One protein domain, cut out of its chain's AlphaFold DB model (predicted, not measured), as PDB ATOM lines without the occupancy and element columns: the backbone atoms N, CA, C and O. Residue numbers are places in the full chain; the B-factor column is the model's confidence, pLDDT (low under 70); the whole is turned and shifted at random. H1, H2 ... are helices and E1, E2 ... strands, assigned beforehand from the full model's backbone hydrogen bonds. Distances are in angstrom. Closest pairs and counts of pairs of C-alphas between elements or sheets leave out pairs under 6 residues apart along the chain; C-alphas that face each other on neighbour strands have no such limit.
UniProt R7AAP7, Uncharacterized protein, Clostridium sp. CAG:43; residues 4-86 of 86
ATOM      1  N   ARG A   4     176.105 208.726 192.829       84.38
ATOM      2  CA  ARG A   4     174.865 209.030 192.119       84.38
ATOM      3  C   ARG A   4     174.968 208.506 190.703       84.38
ATOM      4  O   ARG A   4     175.973 208.737 190.031       84.38
ATOM      5  N   ILE A   5     173.919 207.822 190.266       86.38
ATOM      6  CA  ILE A   5     173.772 207.382 188.883       86.38
ATOM      7  C   ILE A   5     173.404 208.617 188.060       86.38
ATOM      8  O   ILE A   5     172.392 209.264 188.320       86.38
ATOM      9  N   LEU A   6     174.254 208.971 187.101       84.31
ATOM     10  CA  LEU A   6     174.040 210.115 186.214       84.31
ATOM     11  C   LEU A   6     173.399 209.700 184.899       84.31
ATOM     12  O   LEU A   6     172.604 210.447 184.337       84.31
ATOM     13  N   LYS A   7     173.758 208.516 184.397       84.62
ATOM     14  CA  LYS A   7     173.208 207.972 183.161       84.62
ATOM     15  C   LYS A   7     173.089 206.461 183.271       84.62
ATOM     16  O   LYS A   7     174.053 205.793 183.639       84.62
ATOM     17  N   VAL A   8     171.916 205.953 182.924       86.00
ATOM     18  CA  VAL A   8     171.659 204.526 182.733       86.00
ATOM     19  C   VAL A   8     171.876 204.222 181.253       86.00
ATOM     20  O   VAL A   8     171.358 204.946 180.400       86.00
ATOM     21  N   ARG A   9     172.692 203.218 180.943       86.56
ATOM     22  CA  ARG A   9     172.880 202.670 179.594       86.56
ATOM     23  C   ARG A   9     172.413 201.212 179.612       86.56
ATOM     24  O   ARG A   9     172.179 200.659 180.680       86.56
ATOM     25  N   GLU A  10     172.276 200.591 178.444       83.81
ATOM     26  CA  GLU A  10     171.740 199.221 178.334       83.81
ATOM     27  C   GLU A  10     172.570 198.172 179.084       83.81
ATOM     28  O   GLU A  10     172.019 197.206 179.599       83.81
ATOM     29  N   GLN A  11     173.892 198.354 179.148       85.44
ATOM     30  CA  GLN A  11     174.813 197.366 179.723       85.44
ATOM     31  C   GLN A  11     175.535 197.865 180.977       85.44
ATOM     32  O   GLN A  11     176.112 197.062 181.710       85.44
ATOM     33  N   ASP A  12     175.556 199.179 181.213       89.31
ATOM     34  CA  ASP A  12     176.302 199.787 182.305       89.31
ATOM     35  C   ASP A  12     175.669 201.080 182.838       89.31
ATOM     36  O   ASP A  12     174.846 201.749 182.212       89.31
ATOM     37  N   TYR A  13     176.091 201.450 184.039       88.38
ATOM     38  CA  TYR A  13     175.715 202.675 184.717       88.38
ATOM     39  C   TYR A  13     176.911 203.614 184.758       88.38
ATOM     40  O   TYR A  13     178.023 203.227 185.127       88.38
ATOM     41  N   VAL A  14     176.664 204.878 184.426       88.06
ATOM     42  CA  VAL A  14     177.625 205.953 184.655       88.06
ATOM     43  C   VAL A  14     177.347 206.526 186.032       88.06
ATOM     44  O   VAL A  14     176.322 207.188 186.242       88.06
ATOM     45  N   ILE A  15     178.260 206.279 186.966       89.25
ATOM     46  CA  ILE A  15     178.155 206.780 188.334       89.25
ATOM     47  C   ILE A  15     179.180 207.882 188.579       89.25
ATOM     48  O   ILE A  15     180.228 207.957 187.936       89.25
ATOM     49  N   CYS A  16     178.876 208.761 189.525       87.75
ATOM     50  CA  CYS A  16     179.832 209.749 189.993       87.75
ATOM     51  C   CYS A  16     179.708 209.955 191.498       87.75
ATOM     52  O   CYS A  16     178.604 210.030 192.048       87.75
ATOM     53  N   GLY A  17     180.856 210.051 192.165       84.75
ATOM     54  CA  GLY A  17     180.925 210.383 193.581       84.75
ATOM     55  C   GLY A  17     180.570 211.848 193.832       84.75
ATOM     56  O   GLY A  17     180.820 212.723 193.006       84.75
ATOM     57  N   ASP A  18     180.020 212.149 195.010       80.38
ATOM     58  CA  ASP A  18     179.550 213.506 195.311       80.38
ATOM     59  C   ASP A  18     180.661 214.570 195.449       80.38
ATOM     60  O   ASP A  18     180.387 215.763 195.332       80.38
ATOM     61  N   ASN A  19     181.917 214.157 195.644       78.56
ATOM     62  CA  ASN A  19     183.078 215.054 195.768       78.56
ATOM     63  C   ASN A  19     184.129 214.824 194.664       78.56
ATOM     64  O   ASN A  19     185.300 215.179 194.819       78.56
ATOM     65  N   ARG A  20     183.741 214.182 193.561       80.62
ATOM     66  CA  ARG A  20     184.632 213.893 192.436       80.62
ATOM     67  C   ARG A  20     183.965 214.344 191.140       80.62
ATOM     68  O   ARG A  20     182.747 214.330 191.026       80.62
ATOM     69  N   TRP A  21     184.771 214.801 190.188       82.88
ATOM     70  CA  TRP A  21     184.298 215.209 188.859       82.88
ATOM     71  C   TRP A  21     184.473 214.107 187.809       82.88
ATOM     72  O   TRP A  21     183.861 214.161 186.747       82.88
ATOM     73  N   ARG A  22     185.311 213.101 188.091       83.31
ATOM     74  CA  ARG A  22     185.502 211.951 187.204       83.31
ATOM     75  C   ARG A  22     184.294 211.027 187.262       83.31
ATOM     76  O   ARG A  22     183.834 210.665 188.344       83.31
ATOM     77  N   LEU A  23     183.832 210.662 186.076       86.56
ATOM     78  CA  LEU A  23     182.799 209.663 185.862       86.56
ATOM     79  C   LEU A  23     183.420 208.268 185.941       86.56
ATOM     80  O   LEU A  23     184.532 208.055 185.453       86.56
ATOM     81  N   GLU A  24     182.691 207.341 186.544       85.44
ATOM     82  CA  GLU A  24     183.039 205.926 186.604       85.44
ATOM     83  C   GLU A  24     182.118 205.160 185.650       85.44
ATOM     84  O   GLU A  24     180.897 205.342 185.667       85.44
ATOM     85  N   TYR A  25     182.727 204.349 184.786       89.50
ATOM     86  CA  TYR A  25     182.075 203.610 183.701       89.50
ATOM     87  C   TYR A  25     182.216 202.100 183.920       89.50
ATOM     88  O   TYR A  25     183.097 201.666 184.663       89.50
ATOM     89  N   GLY A  26     181.381 201.291 183.257       86.62
ATOM     90  CA  GLY A  26     181.449 199.826 183.360       86.62
ATOM     91  C   GLY A  26     180.864 199.252 184.656       86.62
ATOM     92  O   GLY A  26     181.100 198.088 184.998       86.62
ATOM     93  N   ILE A  27     180.093 200.050 185.397       85.69
ATOM     94  CA  ILE A  27     179.382 199.587 186.586       85.69
ATOM     95  C   ILE A  27     178.135 198.832 186.132       85.69
ATOM     96  O   ILE A  27     177.276 199.403 185.479       85.69
ATOM     97  N   ARG A  28     178.049 197.542 186.459       88.38
ATOM     98  CA  ARG A  28     176.892 196.676 186.198       88.38
ATOM     99  C   ARG A  28     176.109 196.451 187.488       88.38
ATOM    100  O   ARG A  28     176.655 196.678 188.566       88.38
ATOM    101  N   ASP A  29     174.909 195.892 187.380       84.56
ATOM    102  CA  ASP A  29     174.048 195.564 188.528       84.56
ATOM    103  C   ASP A  29     174.759 194.765 189.619       84.56
ATOM    104  O   ASP A  29     174.579 195.031 190.801       84.56
ATOM    105  N   ARG A  30     175.667 193.857 189.235       87.12
ATOM    106  CA  ARG A  30     176.480 193.066 190.176       87.12
ATOM    107  C   ARG A  30     177.301 193.910 191.166       87.12
ATOM    108  O   ARG A  30     177.733 193.397 192.188       87.12
ATOM    109  N   HIS A  31     177.613 195.159 190.814       86.00
ATOM    110  CA  HIS A  31     178.400 196.070 191.647       86.00
ATOM    111  C   HIS A  31     177.507 196.973 192.515       86.00
ATOM    112  O   HIS A  31     178.019 197.713 193.356       86.00
ATOM    113  N   LEU A  32     176.186 196.952 192.306       84.88
ATOM    114  CA  LEU A  32     175.231 197.743 193.070       84.88
ATOM    115  C   LEU A  32     174.849 196.975 194.340       84.88
ATOM    116  O   LEU A  32     174.118 195.994 194.299       84.88
ATOM    117  N   VAL A  33     175.342 197.444 195.487       87.06
ATOM    118  CA  VAL A  33     175.046 196.846 196.804       87.06
ATOM    119  C   VAL A  33     173.606 197.141 197.249       87.06
ATOM    120  O   VAL A  33     173.013 196.380 198.005       87.06
ATOM    121  N   GLY A  34     173.028 198.247 196.779       85.12
ATOM    122  CA  GLY A  34     171.652 198.623 197.076       85.12
ATOM    123  C   GLY A  34     171.285 199.990 196.511       85.12
ATOM    124  O   GLY A  34     172.153 200.818 196.220       85.12
ATOM    125  N   VAL A  35     169.982 200.225 196.362       85.75
ATOM    126  CA  VAL A  35     169.416 201.506 195.923       85.75
ATOM    127  C   VAL A  35     168.942 202.282 197.147       85.75
ATOM    128  O   VAL A  35     168.281 201.737 198.026       85.75
ATOM    129  N   MET A  36     169.277 203.569 197.215       86.06
ATOM    130  CA  MET A  36     168.826 204.439 198.301       86.06
ATOM    131  C   MET A  36     167.345 204.792 198.107       86.06
ATOM    132  O   MET A  36     167.008 205.549 197.199       86.06
ATOM    133  N   THR A  37     166.478 204.274 198.979       85.31
ATOM    134  CA  THR A  37     165.016 204.477 198.942       85.31
ATOM    135  C   THR A  37     164.497 205.464 199.988       85.31
ATOM    136  O   THR A  37     163.333 205.845 199.941       85.31
ATOM    137  N   GLY A  38     165.343 205.908 200.920       87.12
ATOM    138  CA  GLY A  38     164.969 206.818 202.001       87.12
ATOM    139  C   GLY A  38     166.188 207.518 202.595       87.12
ATOM    140  O   GLY A  38     167.312 207.025 202.497       87.12
ATOM    141  N   ILE A  39     165.974 208.690 203.196       86.50
ATOM    142  CA  ILE A  39     167.013 209.427 203.925       86.50
ATOM    143  C   ILE A  39     166.472 209.759 205.312       86.50
ATOM    144  O   ILE A  39     165.482 210.471 205.430       86.50
ATOM    145  N   VAL A  40     167.165 209.316 206.361       89.31
ATOM    146  CA  VAL A  40     166.901 209.746 207.739       89.31
ATOM    147  C   VAL A  40     167.984 210.729 208.148       89.31
ATOM    148  O   VAL A  40     169.173 210.412 208.126       89.31
ATOM    149  N   ARG A  41     167.598 211.954 208.509       85.50
ATOM    150  CA  ARG A  41     168.536 213.004 208.913       85.50
ATOM    151  C   ARG A  41     168.172 213.516 210.297       85.50
ATOM    152  O   ARG A  41     167.091 214.057 210.493       85.50
ATOM    153  N   LYS A  42     169.106 213.388 211.247       88.50
ATOM    154  CA  LYS A  42     168.920 213.814 212.649       88.50
ATOM    155  C   LYS A  42     167.638 213.231 213.277       88.50
ATOM    156  O   LYS A  42     166.870 213.958 213.895       88.50
ATOM    157  N   GLY A  43     167.382 211.942 213.049       88.81
ATOM    158  CA  GLY A  43     166.199 211.242 213.569       88.81
ATOM    159  C   GLY A  43     164.874 211.575 212.872       88.81
ATOM    160  O   GLY A  43     163.841 211.075 213.294       88.81
ATOM    161  N   LYS A  44     164.877 212.398 211.815       86.75
ATOM    162  CA  LYS A  44     163.685 212.700 211.014       86.75
ATOM    163  C   LYS A  44     163.809 212.071 209.633       86.75
ATOM    164  O   LYS A  44     164.812 212.288 208.946       86.75
ATOM    165  N   GLU A  45     162.797 211.316 209.226       87.25
ATOM    166  CA  GLU A  45     162.695 210.816 207.857       87.25
ATOM    167  C   GLU A  45     162.429 211.982 206.907       87.25
ATOM    168  O   GLU A  45     161.582 212.842 207.153       87.25
ATOM    169  N   VAL A  46     163.206 212.048 205.832       84.31
ATOM    170  CA  VAL A  46     163.030 213.044 204.785       84.31
ATOM    171  C   VAL A  46     162.121 212.428 203.725       84.31
ATOM    172  O   VAL A  46     162.545 211.482 203.055       84.31
ATOM    173  N   PRO A  47     160.898 212.952 203.531       81.44
ATOM    174  CA  PRO A  47     159.997 212.433 202.517       81.44
ATOM    175  C   PRO A  47     160.581 212.707 201.129       81.44
ATOM    176  O   PRO A  47     160.745 213.861 200.721       81.44
ATOM    177  N   LEU A  48     160.894 211.637 200.397       81.00
ATOM    178  CA  LEU A  48     161.433 211.732 199.036       81.00
ATOM    179  C   LEU A  48     160.362 212.128 198.009       81.00
ATOM    180  O   LEU A  48     160.687 212.624 196.932       81.00
ATOM    181  N   ASP A  49     159.089 211.939 198.355       80.56
ATOM    182  CA  ASP A  49     157.969 212.145 197.439       80.56
ATOM    183  C   ASP A  49     157.601 213.628 197.246       80.56
ATOM    184  O   ASP A  49     156.938 214.021 196.283       80.56
ATOM    185  N   GLY A  50     158.086 214.501 198.133       84.31
ATOM    186  CA  GLY A  50     157.817 215.933 198.069       84.31
ATOM    187  C   GLY A  50     158.421 216.597 196.826       84.31
ATOM    188  O   GLY A  50     159.566 216.341 196.445       84.31
ATOM    189  N   TRP A  51     157.689 217.547 196.236       86.25
ATOM    190  CA  TRP A  51     158.156 218.350 195.096       86.25
ATOM    191  C   TRP A  51     159.506 219.035 195.363       86.25
ATOM    192  O   TRP A  51     160.341 219.129 194.466       86.25
ATOM    193  N   ARG A  52     159.755 219.454 196.615       85.62
ATOM    194  CA  ARG A  52     161.022 220.060 197.054       85.62
ATOM    195  C   ARG A  52     162.198 219.107 196.865       85.62
ATOM    196  O   ARG A  52     163.244 219.522 196.378       85.62
ATOM    197  N   TYR A  53     162.024 217.837 197.234       85.69
ATOM    198  CA  TYR A  53     163.068 216.829 197.088       85.69
ATOM    199  C   TYR A  53     163.292 216.486 195.615       85.69
ATOM    200  O   TYR A  53     164.432 216.450 195.159       85.69
ATOM    201  N   ARG A  54     162.217 216.341 194.831       85.69
ATOM    202  CA  ARG A  54     162.319 216.133 193.378       85.69
ATOM    203  C   ARG A  54     163.032 217.288 192.671       85.69
ATOM    204  O   ARG A  54     163.895 217.041 191.832       85.69
ATOM    205  N   LEU A  55     162.716 218.534 193.030       88.44
ATOM    206  CA  LEU A  55     163.399 219.720 192.514       88.44
ATOM    207  C   LEU A  55     164.867 219.732 192.936       88.44
ATOM    208  O   LEU A  55     165.730 219.964 192.096       88.44
ATOM    209  N   TYR A  56     165.160 219.422 194.203       88.12
ATOM    210  CA  TYR A  56     166.531 219.287 194.686       88.12
ATOM    211  C   TYR A  56     167.313 218.257 193.868       88.12
ATOM    212  O   TYR A  56     168.387 218.582 193.374       88.12
ATOM    213  N   VAL A  57     166.775 217.050 193.658       84.44
ATOM    214  CA  VAL A  57     167.433 216.006 192.858       84.44
ATOM    215  C   VAL A  57     167.622 216.466 191.417       84.44
ATOM    216  O   VAL A  57     168.704 216.295 190.864       84.44
ATOM    217  N   ARG A  58     166.610 217.092 190.807       85.56
ATOM    218  CA  ARG A  58     166.695 217.573 189.425       85.56
ATOM    219  C   ARG A  58     167.724 218.685 189.261       85.56
ATOM    220  O   ARG A  58     168.518 218.621 188.328       85.56
ATOM    221  N   LEU A  59     167.756 219.654 190.172       87.62
ATOM    222  CA  LEU A  59     168.787 220.688 190.209       87.62
ATOM    223  C   LEU A  59     170.159 220.069 190.464       87.62
ATOM    224  O   LEU A  59     171.105 220.403 189.774       87.62
ATOM    225  N   TRP A  60     170.280 219.128 191.397       84.88
ATOM    226  CA  TRP A  60     171.556 218.500 191.738       84.88
ATOM    227  C   TRP A  60     172.137 217.674 190.584       84.88
ATOM    228  O   TRP A  60     173.317 217.801 190.262       84.88
ATOM    229  N   CYS A  61     171.309 216.856 189.931       80.31
ATOM    230  CA  CYS A  61     171.701 216.080 188.757       80.31
ATOM    231  C   CYS A  61     171.908 216.975 187.523       80.31
ATOM    232  O   CYS A  61     172.832 216.732 186.754       80.31
ATOM    233  N   GLY A  62     171.103 218.028 187.344       82.19
ATOM    234  CA  GLY A  62     171.218 218.972 186.226       82.19
ATOM    235  C   GLY A  62     172.400 219.940 186.348       82.19
ATOM    236  O   GLY A  62     173.027 220.274 185.350       82.19
ATOM    237  N   LEU A  63     172.765 220.336 187.570       84.31
ATOM    238  CA  LEU A  63     173.952 221.141 187.887       84.31
ATOM    239  C   LEU A  63     175.226 220.289 187.989       84.31
ATOM    240  O   LEU A  63     176.292 220.812 188.316       84.31
ATOM    241  N   PHE A  64     175.155 218.987 187.695       82.31
ATOM    242  CA  PHE A  64     176.324 218.114 187.639       82.31
ATOM    243  C   PHE A  64     177.483 218.670 186.784       82.31
ATOM    244  O   PHE A  64     178.593 218.719 187.317       82.31
ATOM    245  N   PRO A  65     177.289 219.124 185.522       80.00
ATOM    246  CA  PRO A  65     178.374 219.694 184.720       80.00
ATOM    247  C   PRO A  65     179.017 220.917 185.384       80.00
ATOM    248  O   PRO A  65     180.241 221.034 185.393       80.00
ATOM    249  N   LEU A  66     178.219 221.783 186.018       86.19
ATOM    250  CA  LEU A  66     178.727 222.945 186.749       86.19
ATOM    251  C   LEU A  66     179.573 222.516 187.957       86.19
ATOM    252  O   LEU A  66     180.683 223.007 188.156       86.19
ATOM    253  N   ARG A  67     179.084 221.552 188.747       84.81
ATOM    254  CA  ARG A  67     179.825 221.006 189.893       84.81
ATOM    255  C   ARG A  67     181.124 220.333 189.450       84.81
ATOM    256  O   ARG A  67     182.161 220.537 190.079       84.81
ATOM    257  N   ALA A  68     181.071 219.540 188.382       85.56
ATOM    258  CA  ALA A  68     182.238 218.886 187.805       85.56
ATOM    259  C   ALA A  68     183.285 219.919 187.367       85.56
ATOM    260  O   ALA A  68     184.464 219.739 187.660       85.56
ATOM    261  N   PHE A  69     182.853 221.030 186.765       86.75
ATOM    262  CA  PHE A  69     183.727 222.137 186.386       86.75
ATOM    263  C   PHE A  69     184.386 222.818 187.596       86.75
ATOM    264  O   PHE A  69     185.602 222.982 187.616       86.75
ATOM    265  N   ILE A  70     183.628 223.139 188.651       87.75
ATOM    266  CA  ILE A  70     184.180 223.742 189.881       87.75
ATOM    267  C   ILE A  70     185.210 222.812 190.543       87.75
ATOM    268  O   ILE A  70     186.300 223.241 190.924       87.75
ATOM    269  N   LEU A  71     184.886 221.521 190.669       86.00
ATOM    270  CA  LEU A  71     185.796 220.524 191.240       86.00
ATOM    271  C   LEU A  71     187.046 220.330 190.373       86.00
ATOM    272  O   LEU A  71     188.140 220.168 190.913       86.00
ATOM    273  N   PHE A  72     186.897 220.379 189.049       86.38
ATOM    274  CA  PHE A  72     188.014 220.352 188.112       86.38
ATOM    275  C   PHE A  72     188.936 221.560 188.308       86.38
ATOM    276  O   PHE A  72     190.140 221.372 188.467       86.38
ATOM    277  N   LEU A  73     188.390 222.779 188.383       88.62
ATOM    278  CA  LEU A  73     189.175 223.989 188.643       88.62
ATOM    279  C   LEU A  73     189.934 223.894 189.968       88.62
ATOM    280  O   LEU A  73     191.127 224.187 190.005       88.62
ATOM    281  N   ARG A  74     189.285 223.416 191.038       88.19
ATOM    282  CA  ARG A  74     189.934 223.185 192.338       88.19
ATOM    283  C   ARG A  74     191.102 222.203 192.223       88.19
ATOM    284  O   ARG A  74     192.178 222.465 192.761       88.19
ATOM    285  N   ASP A  75     190.906 221.083 191.529       85.50
ATOM    286  CA  ASP A  75     191.942 220.063 191.342       85.50
ATOM    287  C   ASP A  75     193.114 220.580 190.493       85.50
ATOM    288  O   ASP A  75     194.274 220.304 190.812       85.50
ATOM    289  N   VAL A  76     192.833 221.331 189.424       85.88
ATOM    290  CA  VAL A  76     193.848 221.944 188.552       85.88
ATOM    291  C   VAL A  76     194.629 223.007 189.314       85.88
ATOM    292  O   VAL A  76     195.857 222.943 189.351       85.88
ATOM    293  N   PHE A  77     193.940 223.921 189.997       89.38
ATOM    294  CA  PHE A  77     194.563 224.959 190.813       89.38
ATOM    295  C   PHE A  77     195.431 224.353 191.920       89.38
ATOM    296  O   PHE A  77     196.595 224.717 192.076       89.38
ATOM    297  N   GLY A  78     194.925 223.332 192.617       84.31
ATOM    298  CA  GLY A  78     195.688 222.597 193.621       84.31
ATOM    299  C   GLY A  78     196.891 221.838 193.051       84.31
ATOM    300  O   GLY A  78     197.863 221.609 193.767       84.31
ATOM    301  N   ARG A  79     196.881 221.422 191.777       82.56
ATOM    302  CA  ARG A  79     198.078 220.868 191.112       82.56
ATOM    303  C   ARG A  79     199.090 221.953 190.755       82.56
ATOM    304  O   ARG A  79     200.279 221.726 190.958       82.56
ATOM    305  N   ILE A  80     198.635 223.100 190.253       85.25
ATOM    306  CA  ILE A  80     199.497 224.239 189.906       85.25
ATOM    307  C   ILE A  80     200.200 224.757 191.162       85.25
ATOM    308  O   ILE A  80     201.425 224.807 191.204       85.25
ATOM    309  N   MET A  81     199.446 225.021 192.230       80.44
ATOM    310  CA  MET A  81     199.992 225.531 193.489       80.44
ATOM    311  C   MET A  81     200.968 224.542 194.153       80.44
ATOM    312  O   MET A  81     201.950 224.955 194.764       80.44
ATOM    313  N   ARG A  82     200.760 223.226 193.982       73.69
ATOM    314  CA  ARG A  82     201.719 222.194 194.422       73.69
ATOM    315  C   ARG A  82     202.999 222.141 193.583       73.69
ATOM    316  O   ARG A  82     204.018 221.717 194.113       73.69
ATOM    317  N   ARG A  83     202.963 222.545 192.307       65.06
ATOM    318  CA  ARG A  83     204.163 222.657 191.457       65.06
ATOM    319  C   ARG A  83     205.006 223.876 191.811       65.06
ATOM    320  O   ARG A  83     206.218 223.766 191.788       65.06
ATOM    321  N   THR A  84     204.378 224.997 192.155       61.09
ATOM    322  CA  THR A  84     205.080 226.243 192.515       61.09
ATOM    323  C   THR A  84     205.770 226.175 193.879       61.09
ATOM    324  O   THR A  84     206.682 226.945 194.142       61.09
ATOM    325  N   LYS A  85     205.352 225.260 194.762       54.72
ATOM    326  CA  LYS A  85     205.937 225.083 196.101       54.72
ATOM    327  C   LYS A  85     207.077 224.049 196.147       54.72
ATOM    328  O   LYS A  85     207.424 223.604 197.240       54.72
ATOM    329  N   ARG A  86     207.584 223.614 194.991       49.75
ATOM    330  CA  ARG A  86     208.671 222.637 194.867       49.75
ATOM    331  C   ARG A  86     209.908 223.285 194.273       49.75
ATOM    332  O   ARG A  86     209.719 224.152 193.394       49.75
TER     333      ARG A  86
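AT A GLANCE: This is residues 4 to 86 of the 86 residues of an uncharacterized protein of Clostridium sp. CAG:43 (UniProt R7AAP7). A small sheet of three strands, E1, E2 and E3, stands beside the corner where two helices, H1 and H2, follow each other end to end; residues 76 to 86, of which 76 to 84 belong to H2, stick out as a long arm. A tiny hairpin of two strands, E4 and E5, joined to H1 by a tight link of 4 residues, sits off to the side of the end of H1 at residue 51, and both its strands are apart from the three-stranded sheet's E1, E2 and E3. The printed part has 83 residues, with five named strands and then two named helices in the order E1 E2 E3 E4 E5 H1 H2, a mixed class. Both sheets, in the orders E1 - E2 - E3 and E4 - E5, are antiparallel. The whole is loose, with a radius of gyration of the C-alphas of 16.7 A and spans of 50 by 34 by 23 A.

IN THESE COORDINATES: Find C-alpha 4 at (174.865, 209.030, 192.119), where E1 begins; it runs through residues 4 to 8, 10.9 A long. E2 follows at residues 13 to 17, 12.9 A, and E3 at residues 24 to 27, 7.3 A. Further on, look for E4 at residues 39 to 41 and E5 at residues 44 to 46, each 6.3 A long. H1 begins at C-alpha 51, (158.156, 218.350, 195.096), and covers residues 51 to 62 in 15.8 A. H2, residues 64 to 84, takes 30.3 A to reach C-alpha 84 at (205.080, 226.243, 192.515).

HOW THE PARTS SIT: Begin with E1, E2 and E3, a meander, each strand the antiparallel neighbour of the one before, with E1 and E3 as edge strands. In the hairpin of E1 and E2, at 160 degrees, N 6 and O 14 are 2.9 A apart, within hydrogen-bond range. In the hairpin of E2 and E3, at 140 degrees, look at N 13 and O 27, 2.8 A apart. H1 is only just on this sheet, with 5 pairs of C-alphas within 10 A, and only grazes it with residues 61 to 62; the closest C-alphas of E1 and H1 are those of Leu 6 and Cys 61, 6.9 A apart. H2 is not on the sheet, and H1 and H2 meet only through their link. In both helices every O i to N i+4 pair is within hydrogen-bond range. The hairpin of E4 and E5, at 141 degrees, has N 46 and O 39 2.8 A apart; E4 is apart from H1.

THE WHOLE: The C-alphas farthest apart are those of Asp 49 and Arg 86, at 51.8 A. The printed part has no cut, and its one long link, of 11 residues, joins E3 to E4. Mean pLDDT of the printed part is 84.0, and residues 83 to 86 are under 70.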